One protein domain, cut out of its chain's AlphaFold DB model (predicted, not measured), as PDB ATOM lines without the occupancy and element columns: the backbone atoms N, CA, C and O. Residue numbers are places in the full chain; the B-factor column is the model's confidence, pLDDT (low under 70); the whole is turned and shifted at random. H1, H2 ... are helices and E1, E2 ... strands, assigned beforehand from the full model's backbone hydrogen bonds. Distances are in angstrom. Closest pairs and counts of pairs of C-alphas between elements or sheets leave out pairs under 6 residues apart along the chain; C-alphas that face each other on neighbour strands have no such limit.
ATOM      1  N   SER A   8      56.412  21.332  62.334       50.97
ATOM      2  CA  SER A   8      55.933  21.711  60.994       50.97
ATOM      3  C   SER A   8      55.606  23.209  60.887       50.97
ATOM      4  O   SER A   8      56.012  23.861  59.926       50.97
ATOM      5  N   ALA A   9      54.949  23.778  61.904       50.00
ATOM      6  CA  ALA A   9      54.667  25.210  61.968       50.00
ATOM      7  C   ALA A   9      55.959  26.029  62.123       50.00
ATOM      8  O   ALA A   9      56.126  27.031  61.436       50.00
ATOM      9  N   GLU A  10      56.911  25.583  62.948       52.06
ATOM     10  CA  GLU A  10      58.210  26.257  63.111       52.06
ATOM     11  C   GLU A  10      59.027  26.281  61.809       52.06
ATOM     12  O   GLU A  10      59.606  27.311  61.461       52.06
ATOM     13  N   HIS A  11      59.031  25.182  61.049       50.34
ATOM     14  CA  HIS A  11      59.748  25.092  59.774       50.34
ATOM     15  C   HIS A  11      59.090  25.940  58.674       50.34
ATOM     16  O   HIS A  11      59.779  26.594  57.893       50.34
ATOM     17  N   LYS A  12      57.752  26.007  58.643       51.75
ATOM     18  CA  LYS A  12      57.013  26.908  57.743       51.75
ATOM     19  C   LYS A  12      57.250  28.387  58.076       51.75
ATOM     20  O   LYS A  12      57.417  29.193  57.162       51.75
ATOM     21  N   LEU A  13      57.356  28.736  59.362       50.66
ATOM     22  CA  LEU A  13      57.663  30.097  59.822       50.66
ATOM     23  C   LEU A  13      59.112  30.527  59.509       50.66
ATOM     24  O   LEU A  13      59.363  31.724  59.376       50.66
ATOM     25  N   GLN A  14      60.058  29.591  59.359       45.44
ATOM     26  CA  GLN A  14      61.439  29.886  58.928       45.44
ATOM     27  C   GLN A  14      61.552  30.287  57.447       45.44
ATOM     28  O   GLN A  14      62.575  30.837  57.048       45.44
ATOM     29  N   HIS A  15      60.502  30.074  56.648       51.03
ATOM     30  CA  HIS A  15      60.434  30.457  55.235       51.03
ATOM     31  C   HIS A  15      59.379  31.544  54.963       51.03
ATOM     32  O   HIS A  15      58.863  31.635  53.854       51.03
ATOM     33  N   LYS A  16      59.059  32.386  55.957       49.56
ATOM     34  CA  LYS A  16      58.070  33.477  55.833       49.56
ATOM     35  C   LYS A  16      58.310  34.441  54.674       49.56
ATOM     36  O   LYS A  16      57.349  35.020  54.184       49.56
ATOM     37  N   ASP A  17      59.552  34.593  54.228       47.81
ATOM     38  CA  ASP A  17      59.923  35.550  53.180       47.81
ATOM     39  C   ASP A  17      59.557  35.064  51.763       47.81
ATOM     40  O   ASP A  17      59.977  35.659  50.781       47.81
ATOM     41  N   ASN A  18      58.798  33.969  51.652       58.66
ATOM     42  CA  ASN A  18      58.678  33.143  50.457       58.66
ATOM     43  C   ASN A  18      57.232  32.625  50.284       58.66
ATOM     44  O   ASN A  18      57.010  31.429  50.123       58.66
ATOM     45  N   ASN A  19      56.224  33.497  50.323       73.06
ATOM     46  CA  ASN A  19      54.813  33.086  50.219       73.06
ATOM     47  C   ASN A  19      54.237  33.399  48.835       73.06
ATOM     48  O   ASN A  19      54.735  34.294  48.148       73.06
ATOM     49  N   ALA A  20      53.196  32.677  48.418       85.50
ATOM     50  CA  ALA A  20      52.413  33.078  47.256       85.50
ATOM     51  C   ALA A  20      51.523  34.283  47.612       85.50
ATOM     52  O   ALA A  20      50.894  34.306  48.670       85.50
ATOM     53  N   LEU A  21      51.436  35.271  46.724       90.69
ATOM     54  CA  LEU A  21      50.477  36.372  46.814       90.69
ATOM     55  C   LEU A  21      49.319  36.090  45.869       90.69
ATOM     56  O   LEU A  21      49.403  36.359  44.669       90.69
ATOM     57  N   ILE A  22      48.236  35.538  46.407       93.25
ATOM     58  CA  ILE A  22      47.029  35.270  45.626       93.25
ATOM     59  C   ILE A  22      46.134  36.507  45.646       93.25
ATOM     60  O   ILE A  22      45.803  37.031  46.707       93.25
ATOM     61  N   THR A  23      45.731  36.955  44.463       95.62
ATOM     62  CA  THR A  23      44.709  37.979  44.244       95.62
ATOM     63  C   THR A  23      43.454  37.324  43.691       95.62
ATOM     64  O   THR A  23      43.472  36.722  42.611       95.62
ATOM     65  N   ASN A  24      42.351  37.475  44.415       97.12
ATOM     66  CA  ASN A  24      41.035  37.032  43.994       97.12
ATOM     67  C   ASN A  24      40.377  38.107  43.116       97.12
ATOM     68  O   ASN A  24      39.806  39.071  43.613       97.12
ATOM     69  N   SER A  25      40.445  37.954  41.794       96.94
ATOM     70  CA  SER A  25      39.769  38.844  40.833       96.94
ATOM     71  C   SER A  25      38.417  38.296  40.370       96.94
ATOM     72  O   SER A  25      37.978  38.587  39.255       96.94
ATOM     73  N   THR A  26      37.768  37.472  41.191       96.25
ATOM     74  CA  THR A  26      36.448  36.894  40.909       96.25
ATOM     75  C   THR A  26      35.361  37.601  41.709       96.25
ATOM     76  O   THR A  26      35.659  38.428  42.569       96.25
ATOM     77  N   ALA A  27      34.094  37.285  41.434       95.62
ATOM     78  CA  ALA A  27      32.964  37.758  42.238       95.62
ATOM     79  C   ALA A  27      32.694  36.866  43.467       95.62
ATOM     80  O   ALA A  27      31.749  37.119  44.211       95.62
ATOM     81  N   GLU A  28      33.494  35.819  43.660       96.44
ATOM     82  CA  GLU A  28      33.290  34.775  44.656       96.44
ATOM     83  C   GLU A  28      34.343  34.858  45.757       96.44
ATOM     84  O   GLU A  28      35.494  35.203  45.520       96.44
ATOM     85  N   THR A  29      33.962  34.499  46.973       95.62
ATOM     86  CA  THR A  29      34.867  34.237  48.085       95.62
ATOM     87  C   THR A  29      35.580  32.898  47.916       95.62
ATOM     88  O   THR A  29      34.958  31.878  47.604       95.62
ATOM     89  N   PHE A  30      36.886  32.901  48.171       94.38
ATOM     90  CA  PHE A  30      37.749  31.731  48.104       94.38
ATOM     91  C   PHE A  30      38.113  31.187  49.472       94.38
ATOM     92  O   PHE A  30      38.170  31.913  50.464       94.38
ATOM     93  N   ILE A  31      38.466  29.903  49.470       96.75
ATOM     94  CA  ILE A  31      39.266  29.303  50.526       96.75
ATOM     95  C   ILE A  31      40.720  29.242  50.059       96.75
ATOM     96  O   ILE A  31      41.015  28.702  48.993       96.75
ATOM     97  N   VAL A  32      41.629  29.743  50.885       95.69
ATOM     98  CA  VAL A  32      43.078  29.625  50.710       95.69
ATOM     99  C   VAL A  32      43.685  28.809  51.843       95.69
ATOM    100  O   VAL A  32      43.165  28.764  52.958       95.69
ATOM    101  N   TYR A  33      44.796  28.151  51.553       94.12
ATOM    102  CA  TYR A  33      45.554  27.361  52.508       94.12
ATOM    103  C   TYR A  33      46.693  28.189  53.090       94.12
ATOM    104  O   TYR A  33      47.433  28.826  52.340       94.12
ATOM    105  N   GLY A  34      46.858  28.146  54.408       91.12
ATOM    106  CA  GLY A  34      47.953  28.839  55.085       91.12
ATOM    107  C   GLY A  34      48.298  28.256  56.451       91.12
ATOM    108  O   GLY A  34      48.087  27.056  56.670       91.12
ATOM    109  N   PRO A  35      48.831  29.065  57.390       89.06
ATOM    110  CA  PRO A  35      49.358  28.565  58.650       89.06
ATOM    111  C   PRO A  35      48.321  27.750  59.402       89.06
ATOM    112  O   PRO A  35      47.154  28.119  59.482       89.06
ATOM    113  N   ARG A  36      48.739  26.634  59.990       88.38
ATOM    114  CA  ARG A  36      47.826  25.835  60.796       88.38
ATOM    115  C   ARG A  36      47.387  26.618  62.039       88.38
ATOM    116  O   ARG A  36      48.227  27.090  62.803       88.38
ATOM    117  N   ARG A  37      46.079  26.685  62.294       86.88
ATOM    118  CA  ARG A  37      45.528  27.205  63.553       86.88
ATOM    119  C   ARG A  37      45.715  26.209  64.688       86.88
ATOM    120  O   ARG A  37      45.468  25.019  64.526       86.88
ATOM    121  N   GLU A  38      46.022  26.716  65.880       82.81
ATOM    122  CA  GLU A  38      46.136  25.892  67.095       82.81
ATOM    123  C   GLU A  38      44.828  25.171  67.462       82.81
ATOM    124  O   GLU A  38      44.850  24.101  68.064       82.81
ATOM    125  N   THR A  39      43.684  25.754  67.095       81.69
ATOM    126  CA  THR A  39      42.355  25.187  67.377       81.69
ATOM    127  C   THR A  39      41.926  24.114  66.379       81.69
ATOM    128  O   THR A  39      40.951  23.406  66.638       81.69
ATOM    129  N   ASP A  40      42.645  23.967  65.264       81.69
ATOM    130  CA  ASP A  40      42.325  22.973  64.249       81.69
ATOM    131  C   ASP A  40      42.919  21.610  64.662       81.69
ATOM    132  O   ASP A  40      44.136  21.416  64.796       81.69
ATOM    133  N   GLY A  41      42.025  20.644  64.894       72.88
ATOM    134  CA  GLY A  41      42.383  19.252  65.166       72.88
ATOM    135  C   GLY A  41      42.874  18.506  63.917       72.88
ATOM    136  O   GLY A  41      42.867  19.030  62.809       72.88
ATOM    137  N   GLY A  42      43.289  17.249  64.092       76.69
ATOM    138  CA  GLY A  42      43.704  16.376  62.987       76.69
ATOM    139  C   GLY A  42      45.191  16.459  62.617       76.69
ATOM    140  O   GLY A  42      45.998  17.082  63.314       76.69
ATOM    141  N   ASN A  43      45.545  15.785  61.518       78.38
ATOM    142  CA  ASN A  43      46.927  15.575  61.063       78.38
ATOM    143  C   ASN A  43      47.287  16.399  59.814       78.38
ATOM    144  O   ASN A  43      48.223  16.045  59.103       78.38
ATOM    145  N   TYR A  44      46.543  17.471  59.535       85.38
ATOM    146  CA  TYR A  44      46.810  18.340  58.391       85.38
ATOM    147  C   TYR A  44      47.939  19.333  58.680       85.38
ATOM    148  O   TYR A  44      48.152  19.754  59.826       85.38
ATOM    149  N   GLU A  45      48.675  19.696  57.632       84.00
ATOM    150  CA  GLU A  45      49.809  20.630  57.696       84.00
ATOM    151  C   GLU A  45      49.394  22.105  57.640       84.00
ATOM    152  O   GLU A  45      50.216  22.999  57.861       84.00
ATOM    153  N   ASN A  46      48.142  22.373  57.287       88.12
ATOM    154  CA  ASN A  46      47.617  23.707  57.065       88.12
ATOM    155  C   ASN A  46      46.156  23.822  57.493       88.12
ATOM    156  O   ASN A  46      45.483  22.837  57.804       88.12
ATOM    157  N   SER A  47      45.703  25.066  57.508       91.75
ATOM    158  CA  SER A  47      44.330  25.451  57.790       91.75
ATOM    159  C   SER A  47      43.770  26.271  56.632       91.75
ATOM    160  O   SER A  47      44.515  26.938  55.911       91.75
ATOM    161  N   TRP A  48      42.448  26.247  56.478       93.12
ATOM    162  CA  TRP A  48      41.736  27.080  55.510       93.12
ATOM    163  C   TRP A  48      41.453  28.471  56.034       93.12
ATOM    164  O   TRP A  48      41.027  28.612  57.181       93.12
ATOM    165  N   TYR A  49      41.572  29.460  55.169       95.00
ATOM    166  CA  TYR A  49      41.204  30.843  55.423       95.00
ATOM    167  C   TYR A  49      40.386  31.386  54.268       95.00
ATOM    168  O   TYR A  49      40.399  30.833  53.173       95.00
ATOM    169  N   VAL A  50      39.665  32.461  54.531       95.75
ATOM    170  CA  VAL A  50      38.786  33.112  53.577       95.75
ATOM    171  C   VAL A  50      39.522  34.270  52.915       95.75
ATOM    172  O   VAL A  50      40.132  35.083  53.604       95.75
ATOM    173  N   LEU A  51      39.442  34.333  51.587       96.19
ATOM    174  CA  LEU A  51      39.889  35.467  50.783       96.19
ATOM    175  C   LEU A  51      38.699  35.965  49.959       96.19
ATOM    176  O   LEU A  51      38.229  35.266  49.054       96.19
ATOM    177  N   HIS A  52      38.180  37.145  50.283       95.81
ATOM    178  CA  HIS A  52      36.970  37.667  49.648       95.81
ATOM    179  C   HIS A  52      37.240  38.162  48.230       95.81
ATOM    180  O   HIS A  52      38.379  38.317  47.784       95.81
ATOM    181  N   SER A  53      36.150  38.398  47.503       96.38
ATOM    182  CA  SER A  53      36.189  39.000  46.172       96.38
ATOM    183  C   SER A  53      36.975  40.315  46.181       96.38
ATOM    184  O   SER A  53      36.725  41.204  46.995       96.38
ATOM    185  N   GLY A  54      37.925  40.438  45.254       95.94
ATOM    186  CA  GLY A  54      38.763  41.623  45.087       95.94
ATOM    187  C   GLY A  54      39.948  41.719  46.050       95.94
ATOM    188  O   GLY A  54      40.747  42.644  45.909       95.94
ATOM    189  N   GLU A  55      40.087  40.799  47.007       95.94
ATOM    190  CA  GLU A  55      41.176  40.838  47.980       95.94
ATOM    191  C   GLU A  55      42.457  40.179  47.462       95.94
ATOM    192  O   GLU A  55      42.450  39.240  46.659       95.94
ATOM    193  N   THR A  56      43.579  40.663  47.988       94.81
ATOM    194  CA  THR A  56      44.900  40.061  47.832       94.81
ATOM    195  C   THR A  56      45.403  39.644  49.203       94.81
ATOM    196  O   THR A  56      45.258  40.390  50.172       94.81
ATOM    197  N   ILE A  57      46.017  38.464  49.280       92.25
ATOM    198  CA  ILE A  57      46.659  37.989  50.507       92.25
ATOM    199  C   ILE A  57      47.708  39.015  50.983       92.25
ATOM    200  O   ILE A  57      48.502  39.483  50.160       92.25
ATOM    201  N   PRO A  58      47.750  39.364  52.285       89.12
ATOM    202  CA  PRO A  58      48.776  40.243  52.838       89.12
ATOM    203  C   PRO A  58      50.184  39.707  52.575       89.12
ATOM    204  O   PRO A  58      50.440  38.509  52.681       89.12
ATOM    205  N   SER A  59      51.122  40.598  52.253       84.75
ATOM    206  CA  SER A  59      52.480  40.205  51.852       84.75
ATOM    207  C   SER A  59      53.289  39.497  52.941       84.75
ATOM    208  O   SER A  59      54.261  38.812  52.645       84.75
ATOM    209  N   ASP A  60      52.910  39.687  54.200       83.44
ATOM    210  CA  ASP A  60      53.504  39.073  55.387       83.44
ATOM    211  C   ASP A  60      52.789  37.783  55.829       83.44
ATOM    212  O   ASP A  60      53.202  37.153  56.809       83.44
ATOM    213  N   TRP A  61      51.757  37.354  55.095       86.50
ATOM    214  CA  TRP A  61      50.982  36.157  55.394       86.50
ATOM    215  C   TRP A  61      51.367  34.973  54.499       86.50
ATOM    216  O   TRP A  61      51.633  35.120  53.305       86.50
ATOM    217  N   GLN A  62      51.394  33.769  55.078       86.38
ATOM    218  CA  GLN A  62      51.837  32.560  54.382       86.38
ATOM    219  C   GLN A  62      50.708  31.843  53.660       86.38
ATOM    220  O   GLN A  62      49.974  31.066  54.257       86.38
ATOM    221  N   CYS A  63      50.622  32.045  52.347       90.88
ATOM    222  CA  CYS A  63      49.755  31.245  51.501       90.88
ATOM    223  C   CYS A  63      50.506  30.078  50.869       90.88
ATOM    224  O   CYS A  63      51.467  30.279  50.127       90.88
ATOM    225  N   ASP A  64      50.012  28.873  51.140       90.62
ATOM    226  CA  ASP A  64      50.471  27.636  50.518       90.62
ATOM    227  C   ASP A  64      49.705  27.339  49.212       90.62
ATOM    228  O   ASP A  64      50.218  26.663  48.317       90.62
ATOM    229  N   GLY A  65      48.450  27.790  49.102       93.25
ATOM    230  CA  GLY A  65      47.571  27.326  48.036       93.25
ATOM    231  C   GLY A  65      46.147  27.871  48.042       93.25
ATOM    232  O   GLY A  65      45.739  28.614  48.931       93.25
ATOM    233  N   LEU A  66      45.365  27.418  47.065       95.75
ATOM    234  CA  LEU A  66      43.954  27.756  46.852       95.75
ATOM    235  C   LEU A  66      43.096  26.488  46.818       95.75
ATOM    236  O   LEU A  66      43.540  25.453  46.328       95.75
ATOM    237  N   PHE A  67      41.860  26.557  47.297       97.62
ATOM    238  CA  PHE A  67      40.863  25.502  47.117       97.62
ATOM    239  C   PHE A  67      39.927  25.804  45.939       97.62
ATOM    240  O   PHE A  67      39.425  26.920  45.805       97.62
ATOM    241  N   ILE A  68      39.651  24.787  45.124       97.88
ATOM    242  CA  ILE A  68      38.652  24.807  44.052       97.88
ATOM    243  C   ILE A  68      37.405  24.060  44.541       97.88
ATOM    244  O   ILE A  68      37.518  22.866  44.829       97.88
ATOM    245  N   PRO A  69      36.231  24.711  44.625       98.19
ATOM    246  CA  PRO A  69      34.983  24.063  45.023       98.19
ATOM    247  C   PRO A  69      34.520  22.962  44.065       98.19
ATOM    248  O   PRO A  69      34.842  22.971  42.879       98.19
ATOM    249  N   LYS A  70      33.710  22.022  44.563       98.19
ATOM    250  CA  LYS A  70      33.267  20.839  43.803       98.19
ATOM    251  C   LYS A  70      32.402  21.126  42.580       98.19
ATOM    252  O   LYS A  70      32.297  20.280  41.704       98.19
ATOM    253  N   ASP A  71      31.771  22.292  42.529       98.12
ATOM    254  CA  ASP A  71      30.939  22.788  41.430       98.12
ATOM    255  C   ASP A  71      31.670  23.854  40.588       98.12
ATOM    256  O   ASP A  71      31.047  24.633  39.860       98.12
ATOM    257  N   ARG A  72      33.000  23.914  40.704       98.12
ATOM    258  CA  ARG A  72      33.879  24.791  39.932       98.12
ATOM    259  C   ARG A  72      34.956  23.982  39.223       98.12
ATOM    260  O   ARG A  72      35.309  22.872  39.617       98.12
ATOM    261  N   GLU A  73      35.468  24.575  38.160       98.06
ATOM    262  CA  GLU A  73      36.515  24.012  37.318       98.06
ATOM    263  C   GLU A  73      37.736  24.934  37.352       98.06
ATOM    264  O   GLU A  73      37.585  26.151  37.289       98.06
ATOM    265  N   LEU A  74      38.944  24.380  37.396       96.50
ATOM    266  CA  LEU A  74      40.171  25.122  37.120       96.50
ATOM    267  C   LEU A  74      40.586  24.895  35.667       96.50
ATOM    268  O   LEU A  74      40.742  23.754  35.237       96.50
ATOM    269  N   VAL A  75      40.824  25.980  34.937       95.12
ATOM    270  CA  VAL A  75      41.424  25.942  33.600       95.12
ATOM    271  C   VAL A  75      42.930  26.113  33.732       95.12
ATOM    272  O   VAL A  75      43.410  27.166  34.155       95.12
ATOM    273  N   GLN A  76      43.677  25.084  33.350       87.88
ATOM    274  CA  GLN A  76      45.131  25.135  33.281       87.88
ATOM    275  C   GLN A  76      45.610  25.751  31.961       87.88
ATOM    276  O   GLN A  76      44.914  25.734  30.945       87.88
ATOM    277  N   MET A  77      46.842  26.262  31.946       82.94
ATOM    278  CA  MET A  77      47.423  26.908  30.762       82.94
ATOM    279  C   MET A  77      47.569  25.964  29.557       82.94
ATOM    280  O   MET A  77      47.517  26.409  28.411       82.94
ATOM    281  N   ASN A  78      47.726  24.659  29.794       85.00
ATOM    282  CA  ASN A  78      47.744  23.632  28.743       85.00
ATOM    283  C   ASN A  78      46.341  23.354  28.145       85.00
ATOM    284  O   ASN A  78      46.226  22.536  27.231       85.00
ATOM    285  N   GLY A  79      45.289  24.022  28.637       86.81
ATOM    286  CA  GLY A  79      43.895  23.835  28.236       86.81
ATOM    287  C   GLY A  79      43.173  22.700  28.966       86.81
ATOM    288  O   GLY A  79      42.000  22.457  28.684       86.81
ATOM    289  N   GLU A  80      43.846  22.004  29.883       92.06
ATOM    290  CA  GLU A  80      43.231  21.002  30.747       92.06
ATOM    291  C   GLU A  80      42.237  21.663  31.704       92.06
ATOM    292  O   GLU A  80      42.477  22.750  32.234       92.06
ATOM    293  N   ILE A  81      41.103  20.998  31.906       95.50
ATOM    294  CA  ILE A  81      40.051  21.439  32.816       95.50
ATOM    295  C   ILE A  81      39.998  20.440  33.961       95.50
ATOM    296  O   ILE A  81      39.760  19.253  33.737       95.50
ATOM    297  N   ILE A  82      40.206  20.929  35.181       95.62
ATOM    298  CA  ILE A  82      40.201  20.108  36.389       95.62
ATOM    299  C   ILE A  82      38.966  20.446  37.211       95.62
ATOM    300  O   ILE A  82      38.780  21.583  37.637       95.62
ATOM    301  N   GLN A  83      38.130  19.440  37.443       97.62
ATOM    302  CA  GLN A  83      36.957  19.546  38.301       97.62
ATOM    303  C   GLN A  83      37.384  19.550  39.775       97.62
ATOM    304  O   GLN A  83      38.206  18.727  40.177       97.62
ATOM    305  N   GLY A  84      36.814  20.440  40.592       97.81
ATOM    306  CA  GLY A  84      36.957  20.348  42.047       97.81
ATOM    307  C   GLY A  84      36.202  19.140  42.643       97.81
ATOM    308  O   GLY A  84      35.416  18.492  41.953       97.81
ATOM    309  N   PRO A  85      36.346  18.842  43.944       98.06
ATOM    310  CA  PRO A  85      37.105  19.593  44.931       98.06
ATOM    311  C   PRO A  85      38.603  19.299  44.840       98.06
ATOM    312  O   PRO A  85      39.023  18.141  44.875       98.06
ATOM    313  N   ALA A  86      39.417  20.349  44.767       97.38
ATOM    314  CA  ALA A  86      40.863  20.209  44.630       97.38
ATOM    315  C   ALA A  86      41.621  21.319  45.364       97.38
ATOM    316  O   ALA A  86      41.115  22.423  45.551       97.38
ATOM    317  N   ALA A  87      42.853  21.027  45.767       96.19
ATOM    318  CA  ALA A  87      43.809  22.003  46.264       96.19
ATOM    319  C   ALA A  87      44.844  22.318  45.185       96.19
ATOM    320  O   ALA A  87      45.428  21.417  44.584       96.19
ATOM    321  N   ILE A  88      45.097  23.602  44.976       94.62
ATOM    322  CA  ILE A  88      46.142  24.109  44.097       94.62
ATOM    323  C   ILE A  88      47.286  24.560  44.977       94.62
ATOM    324  O   ILE A  88      47.088  25.406  45.851       94.62
ATOM    325  N   LYS A  89      48.469  23.993  44.764       92.38
ATOM    326  CA  LYS A  89      49.669  24.412  45.483       92.38
ATOM    327  C   LYS A  89      50.395  25.481  44.686       92.38
ATOM    328  O   LYS A  89      50.573  25.326  43.478       92.38
ATOM    329  N   TYR A  90      50.853  26.516  45.371       90.44
ATOM    330  CA  TYR A  90      51.690  27.548  44.780       90.44
ATOM    331  C   TYR A  90      53.074  27.549  45.404       90.44
ATOM    332  O   TYR A  90      53.245  27.300  46.598       90.44
ATOM    333  N   GLY A  91      54.056  27.848  44.560       78.25
ATOM    334  CA  GLY A  91      55.414  28.084  44.999       78.25
ATOM    335  C   GLY A  91      55.561  29.431  45.690       78.25
ATOM    336  O   GLY A  91      54.775  30.364  45.514       78.25
ATOM    337  N   SER A  92      56.629  29.530  46.460       73.69
ATOM    338  CA  SER A  92      57.070  30.752  47.108       73.69
ATOM    339  C   SER A  92      57.301  31.913  46.137       73.69
ATOM    340  O   SER A  92      57.789  31.695  45.032       73.69
ATOM    341  N   LEU A  93      57.037  33.153  46.577       76.56
ATOM    342  CA  LEU A  93      57.285  34.400  45.827       76.56
ATOM    343  C   LEU A  93      56.484  34.552  44.521       76.56
ATOM    344  O   LEU A  93      56.779  35.434  43.713       76.56
ATOM    345  N   MET A  94      55.468  33.720  44.307       83.62
ATOM    346  CA  MET A  94      54.624  33.796  43.119       83.62
ATOM    347  C   MET A  94      53.475  34.775  43.332       83.62
ATOM    348  O   MET A  94      52.756  34.692  44.325       83.62
ATOM    349  N   HIS A  95      53.270  35.691  42.388       89.44
ATOM    350  CA  HIS A  95      52.087  36.549  42.363       89.44
ATOM    351  C   HIS A  95      51.050  35.906  41.454       89.44
ATOM    352  O   HIS A  95      51.258  35.789  40.252       89.44
ATOM    353  N   VAL A  96      49.930  35.489  42.026       91.31
ATOM    354  CA  VAL A  96      48.914  34.715  41.322       91.31
ATOM    355  C   VAL A  96      47.637  35.524  41.272       91.31
ATOM    356  O   VAL A  96      47.097  35.908  42.305       91.31
ATOM    357  N   THR A  97      47.118  35.770  40.074       94.62
ATOM    358  CA  THR A  97      45.772  36.322  39.910       94.62
ATOM    359  C   THR A  97      44.838  35.238  39.408       94.62
ATOM    360  O   THR A  97      45.064  34.670  38.337       94.62
ATOM    361  N   ILE A  98      43.764  35.004  40.155       95.50
ATOM    362  CA  ILE A  98      42.685  34.105  39.752       95.50
ATOM    363  C   ILE A  98      41.526  34.946  39.230       95.50
ATOM    364  O   ILE A  98      41.004  35.816  39.929       95.50
ATOM    365  N   ALA A  99      41.141  34.695  37.987       95.62
ATOM    366  CA  ALA A  99      39.964  35.257  37.340       95.62
ATOM    367  C   ALA A  99      38.875  34.190  37.185       95.62
ATOM    368  O   ALA A  99      39.099  33.014  37.468       95.62
ATOM    369  N   GLN A 100      37.698  34.606  36.722       95.56
ATOM    370  CA  GLN A 100      36.545  33.731  36.553       95.56
ATOM    371  C   GLN A 100      35.853  33.965  35.206       95.56
ATOM    372  O   GLN A 100      35.704  35.110  34.777       95.56
ATOM    373  N   ASP A 101      35.393  32.878  34.586       95.88
ATOM    374  CA  ASP A 101      34.430  32.857  33.481       95.88
ATOM    375  C   ASP A 101      33.343  31.809  33.782       95.88
ATOM    376  O   ASP A 101      33.559  30.600  33.671       95.88
ATOM    377  N   GLY A 102      32.174  32.260  34.246       95.38
ATOM    378  CA  GLY A 102      31.121  31.361  34.722       95.38
ATOM    379  C   GLY A 102      31.605  30.478  35.879       95.38
ATOM    380  O   GLY A 102      32.066  30.983  36.897       95.38
ATOM    381  N   SER A 103      31.517  29.155  35.735       96.88
ATOM    382  CA  SER A 103      31.986  28.188  36.743       96.88
ATOM    383  C   SER A 103      33.490  27.896  36.680       96.88
ATOM    384  O   SER A 103      33.977  27.067  37.450       96.88
ATOM    385  N   LYS A 104      34.226  28.531  35.763       97.56
ATOM    386  CA  LYS A 104      35.650  28.276  35.541       97.56
ATOM    387  C   LYS A 104      36.500  29.328  36.219       97.56
ATOM    388  O   LYS A 104      36.336  30.518  35.962       97.56
ATOM    389  N   TYR A 105      37.446  28.882  37.025       96.94
ATOM    390  CA  TYR A 105      38.540  29.690  37.527       96.94
ATOM    391  C   TYR A 105      39.727  29.593  36.576       96.94
ATOM    392  O   TYR A 105      40.054  28.525  36.058       96.94
ATOM    393  N   ILE A 106      40.358  30.736  36.331       94.88
ATOM    394  CA  ILE A 106      41.455  30.888  35.382       94.88
ATOM    395  C   ILE A 106      42.615  31.535  36.121       94.88
ATOM    396  O   ILE A 106      42.518  32.669  36.589       94.88
ATOM    397  N   GLU A 107      43.727  30.823  36.190       92.19
ATOM    398  CA  GLU A 107      44.983  31.376  36.666       92.19
ATOM    399  C   GLU A 107      45.694  32.111  35.524       92.19
ATOM    400  O   GLU A 107      45.938  31.523  34.472       92.19
ATOM    401  N   LYS A 108      46.027  33.397  35.700       86.62
ATOM    402  CA  LYS A 108      46.559  34.213  34.591       86.62
ATOM    403  C   LYS A 108      47.993  33.874  34.161       86.62
ATOM    404  O   LYS A 108      48.283  34.014  32.979       86.62
ATOM    405  N   ASP A 109      48.849  33.405  35.076       78.56
ATOM    406  CA  ASP A 109      50.307  33.315  34.847       78.56
ATOM    407  C   ASP A 109      50.928  31.928  35.155       78.56
ATOM    408  O   ASP A 109      52.144  31.758  35.090       78.56
ATOM    409  N   ASN A 110      50.094  30.911  35.420       81.12
ATOM    410  CA  ASN A 110      50.466  29.489  35.557       81.12
ATOM    411  C   ASN A 110      51.689  29.207  36.457       81.12
ATOM    412  O   ASN A 110      52.676  28.584  36.059       81.12
ATOM    413  N   HIS A 111      51.584  29.652  37.695       87.44
ATOM    414  CA  HIS A 111      52.493  29.430  38.803       87.44
ATOM    415  C   HIS A 111      52.102  28.252  39.707       87.44
ATOM    416  O   HIS A 111      52.824  27.991  40.673       87.44
ATOM    417  N   ASN A 112      50.989  27.548  39.451       87.12
ATOM    418  CA  ASN A 112      50.663  26.361  40.244       87.12
ATOM    419  C   ASN A 112      51.736  25.267  40.094       87.12
ATOM    420  O   ASN A 112      52.191  24.949  38.998       87.12
ATOM    421  N   GLU A 113      52.136  24.690  41.225       89.44
ATOM    422  CA  GLU A 113      53.087  23.575  41.311       89.44
ATOM    423  C   GLU A 113      52.395  22.212  41.176       89.44
ATOM    424  O   GLU A 113      53.052  21.173  41.104       89.44
ATOM    425  N   GLY A 114      51.064  22.209  41.178       90.06
ATOM    426  CA  GLY A 114      50.259  21.013  41.029       90.06
ATOM    427  C   GLY A 114      48.848  21.177  41.575       90.06
ATOM    428  O   GLY A 114      48.536  22.113  42.320       90.06
ATOM    429  N   VAL A 115      48.014  20.211  41.202       93.88
ATOM    430  CA  VAL A 115      46.624  20.085  41.635       93.88
ATOM    431  C   VAL A 115      46.464  18.761  42.362       93.88
ATOM    432  O   VAL A 115      46.847  17.715  41.843       93.88
ATOM    433  N   PHE A 116      45.931  18.824  43.575       95.00
ATOM    434  CA  PHE A 116      45.903  17.716  44.518       95.00
ATOM    435  C   PHE A 116      44.479  17.473  45.000       95.00
ATOM    436  O   PHE A 116      43.785  18.400  45.422       95.00
ATOM    437  N   HIS A 117      44.053  16.217  44.991       94.44
ATOM    438  CA  HIS A 117      42.817  15.790  45.631       94.44
ATOM    439  C   HIS A 117      43.107  15.303  47.053       94.44
ATOM    440  O   HIS A 117      44.255  15.186  47.487       94.44
ATOM    441  N   LYS A 118      42.047  14.999  47.805       89.62
ATOM    442  CA  LYS A 118      42.093  14.681  49.241       89.62
ATOM    443  C   LYS A 118      43.121  13.618  49.661       89.62
ATOM    444  O   LYS A 118      43.571  13.634  50.801       89.62
ATOM    445  N   THR A 119      43.457  12.665  48.793       88.31
ATOM    446  CA  THR A 119      44.418  11.587  49.094       88.31
ATOM    447  C   THR A 119      45.852  11.903  48.689       88.31
ATOM    448  O   THR A 119      46.759  11.170  49.076       88.31
ATOM    449  N   ASP A 120      46.057  12.969  47.921       90.00
ATOM    450  CA  ASP A 120      47.334  13.259  47.267       90.00
ATOM    451  C   ASP A 120      48.234  14.142  48.142       90.00
ATOM    452  O   ASP A 120      49.437  14.243  47.904       90.00
ATOM    453  N   ILE A 121      47.657  14.790  49.159       88.06
ATOM    454  CA  ILE A 121      48.328  15.788  49.991       88.06
ATOM    455  C   ILE A 121      47.811  15.759  51.436       88.06
ATOM    456  O   ILE A 121      46.654  15.439  51.697       88.06
ATOM    457  N   ALA A 122      48.660  16.131  52.396       88.12
ATOM    458  CA  ALA A 122      48.305  16.237  53.815       88.12
ATOM    459  C   ALA A 122      47.569  17.553  54.150       88.12
ATOM    460  O   ALA A 122      47.820  18.174  55.188       88.12
ATOM    461  N   TRP A 123      46.683  17.999  53.260       89.75
ATOM    462  CA  TRP A 123      45.832  19.180  53.429       89.75
ATOM    463  C   TRP A 123      44.382  18.730  53.534       89.75
ATOM    464  O   TRP A 123      43.998  17.704  52.965       89.75
ATOM    465  N   ASP A 124      43.565  19.482  54.260       90.81
ATOM    466  CA  ASP A 124      42.140  19.187  54.286       90.81
ATOM    467  C   ASP A 124      41.538  19.641  52.948       90.81
ATOM    468  O   ASP A 124      41.586  20.818  52.622       90.81
ATOM    469  N   VAL A 125      41.018  18.727  52.127       94.62
ATOM    470  CA  VAL A 125      40.325  19.065  50.871       94.62
ATOM    471  C   VAL A 125      38.849  18.708  51.067       94.62
ATOM    472  O   VAL A 125      38.500  17.519  51.018       94.62
ATOM    473  N   PRO A 126      37.984  19.693  51.371       93.56
ATOM    474  CA  PRO A 126      36.596  19.447  51.736       93.56
ATOM    475  C   PRO A 126      35.715  19.260  50.500       93.56
ATOM    476  O   PRO A 126      36.049  19.701  49.405       93.56
ATOM    477  N   ASP A 127      34.532  18.672  50.688       96.25
ATOM    478  CA  ASP A 127      33.510  18.559  49.637       96.25
ATOM    479  C   ASP A 127      32.567  19.783  49.616       96.25
ATOM    480  O   ASP A 127      31.337  19.657  49.628       96.25
ATOM    481  N   PHE A 128      33.144  20.986  49.658       97.12
ATOM    482  CA  PHE A 128      32.394  22.246  49.612       97.12
ATOM    483  C   PHE A 128      32.100  22.662  48.170       97.12
ATOM    484  O   PHE A 128      32.939  22.505  47.282       97.12
ATOM    485  N   ASP A 129      30.906  23.205  47.951       97.88
ATOM    486  CA  ASP A 129      30.573  23.979  46.756       97.88
ATOM    487  C   ASP A 129      30.894  25.466  46.970       97.88
ATOM    488  O   ASP A 129      31.243  25.912  48.071       97.88
ATOM    489  N   ALA A 130      30.832  26.238  45.890       97.00
ATOM    490  CA  ALA A 130      31.143  27.658  45.918       97.00
ATOM    491  C   ALA A 130      30.181  28.442  46.822       97.00
ATOM    492  O   ALA A 130      30.612  29.402  47.462       97.00
ATOM    493  N   GLU A 131      28.909  28.032  46.912       96.31
ATOM    494  CA  GLU A 131      27.911  28.647  47.795       96.31
ATOM    495  C   GLU A 131      28.298  28.487  49.267       96.31
ATOM    496  O   GLU A 131      28.242  29.455  50.031       96.31
ATOM    497  N   TYR A 132      28.748  27.302  49.678       96.38
ATOM    498  CA  TYR A 132      29.247  27.091  51.030       96.38
ATOM    499  C   TYR A 132      30.432  28.013  51.322       96.38
ATOM    500  O   TYR A 132      30.427  28.681  52.356       96.38
ATOM    501  N   CYS A 133      31.398  28.115  50.400       95.44
ATOM    502  CA  CYS A 133      32.546  29.018  50.533       95.44
ATOM    503  C   CYS A 133      32.123  30.485  50.730       95.44
ATOM    504  O   CYS A 133      32.698  31.157  51.585       95.44
ATOM    505  N   GLN A 134      31.087  30.962  50.022       94.69
ATOM    506  CA  GLN A 134      30.554  32.326  50.200       94.69
ATOM    507  C   GLN A 134      30.044  32.592  51.619       94.69
ATOM    508  O   GLN A 134      30.108  33.713  52.115       94.69
ATOM    509  N   ASN A 135      29.505  31.565  52.271       94.19
ATOM    510  CA  ASN A 135      28.821  31.698  53.552       94.19
ATOM    511  C   ASN A 135      29.749  31.491  54.765       94.19
ATOM    512  O   ASN A 135      29.301  31.574  55.915       94.19
ATOM    513  N   ILE A 136      31.046  31.256  54.543       91.19
ATOM    514  CA  ILE A 136      32.039  31.151  55.616       91.19
ATOM    515  C   ILE A 136      32.346  32.548  56.166       91.19
ATOM    516  O   ILE A 136      33.101  33.319  55.585       91.19
TER     517      ILE A 136
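Overview. This is residues 8 to 136 of the 144 residues of an uncharacterized protein of Clostridium saccharobutylicum DSM 13864 (UniProt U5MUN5). Two strongly twisted five-stranded sheets form a sandwich whose two layers stand at an angle, like a wedge, with E4 nearest the middle of the domain. The short helix H1 lies far out toward one end of the longest axis, while the short helix H2 only grazes one sheet. The printed part has 129 residues, with H1, then E1 to E10, then H2 along the chain. One sheet, in the order E3 E2 E4 E7 E10, is all antiparallel; the other, in the order E1 E8 E9 E5 E6, is mixed. The class is mostly strand, with under half of the residues in named elements; the whole is compact, with a radius of gyration of the C-alphas of 13.6 A and spans of 39 by 27 by 26 A.

Arrangement. The all-antiparallel sheet has edge strands E3, residues 47 to 51, and E10, residues 112 to 116, with E2, residues 30 to 34, E4, residues 65 to 68, and E7, residues 86 to 90, as inner strands. Within hydrogen-bond range are N 32 and O 49 at 2.8 A in the hairpin of E2 and E3, N 33 and O 65 at 2.8 A between E2 and E4, N 88 and O 66 at 2.8 A between E4 and E7, and N 116 and O 87 at 2.8 A between E7 and E10. The mixed sheet holds E1, residues 21 to 24, E8, residues 95 to 101, E9, residues 104 to 107, E5, residues 73 to 75, and E6, residues 81 to 83. E1 and E8 are parallel, with N 96 and O 21 2.8 A apart; E9 and E5 are parallel, with N 105 and O 73 2.7 A apart. The hairpins E8 and E9, with N 106 and O 99 2.8 A apart, and E5 and E6, with N 74 and O 82 2.8 A apart, are antiparallel. The sheets make a sandwich, two sheets face to face: the facing parts are 9.4 A centre to centre, and the best planes stand 38 degrees apart. H2, residues 130 to 134, only grazes the all-antiparallel sheet; its closest C-alphas to E2 are those of Cys 133 and Phe 30, 6.4 A. H1, residues 8 to 13, is apart from H2. In both helices every O i to N i+4 pair is within hydrogen-bond range.

Along the chain. H1 begins at C-alpha 8 (55.933, 21.711, 60.994). E8 is the longest strand by residues, 20.1 A from C-alpha 95 (52.087, 36.549, 42.363) to C-alpha 101. E7 measures 13.1 A, E3 13.0 A and E2 12.7 A. H2 ends at C-alpha 134 (30.554, 32.326, 50.200).

Size, cuts and confidence. The C-alphas farthest apart are those of Glu 10 and Gly 102, 39.6 A. The printed part has no cut. The links E2 to E3, E3 to E4 and E10 to H2 are long. Residues 8 to 18 have pLDDT under 70.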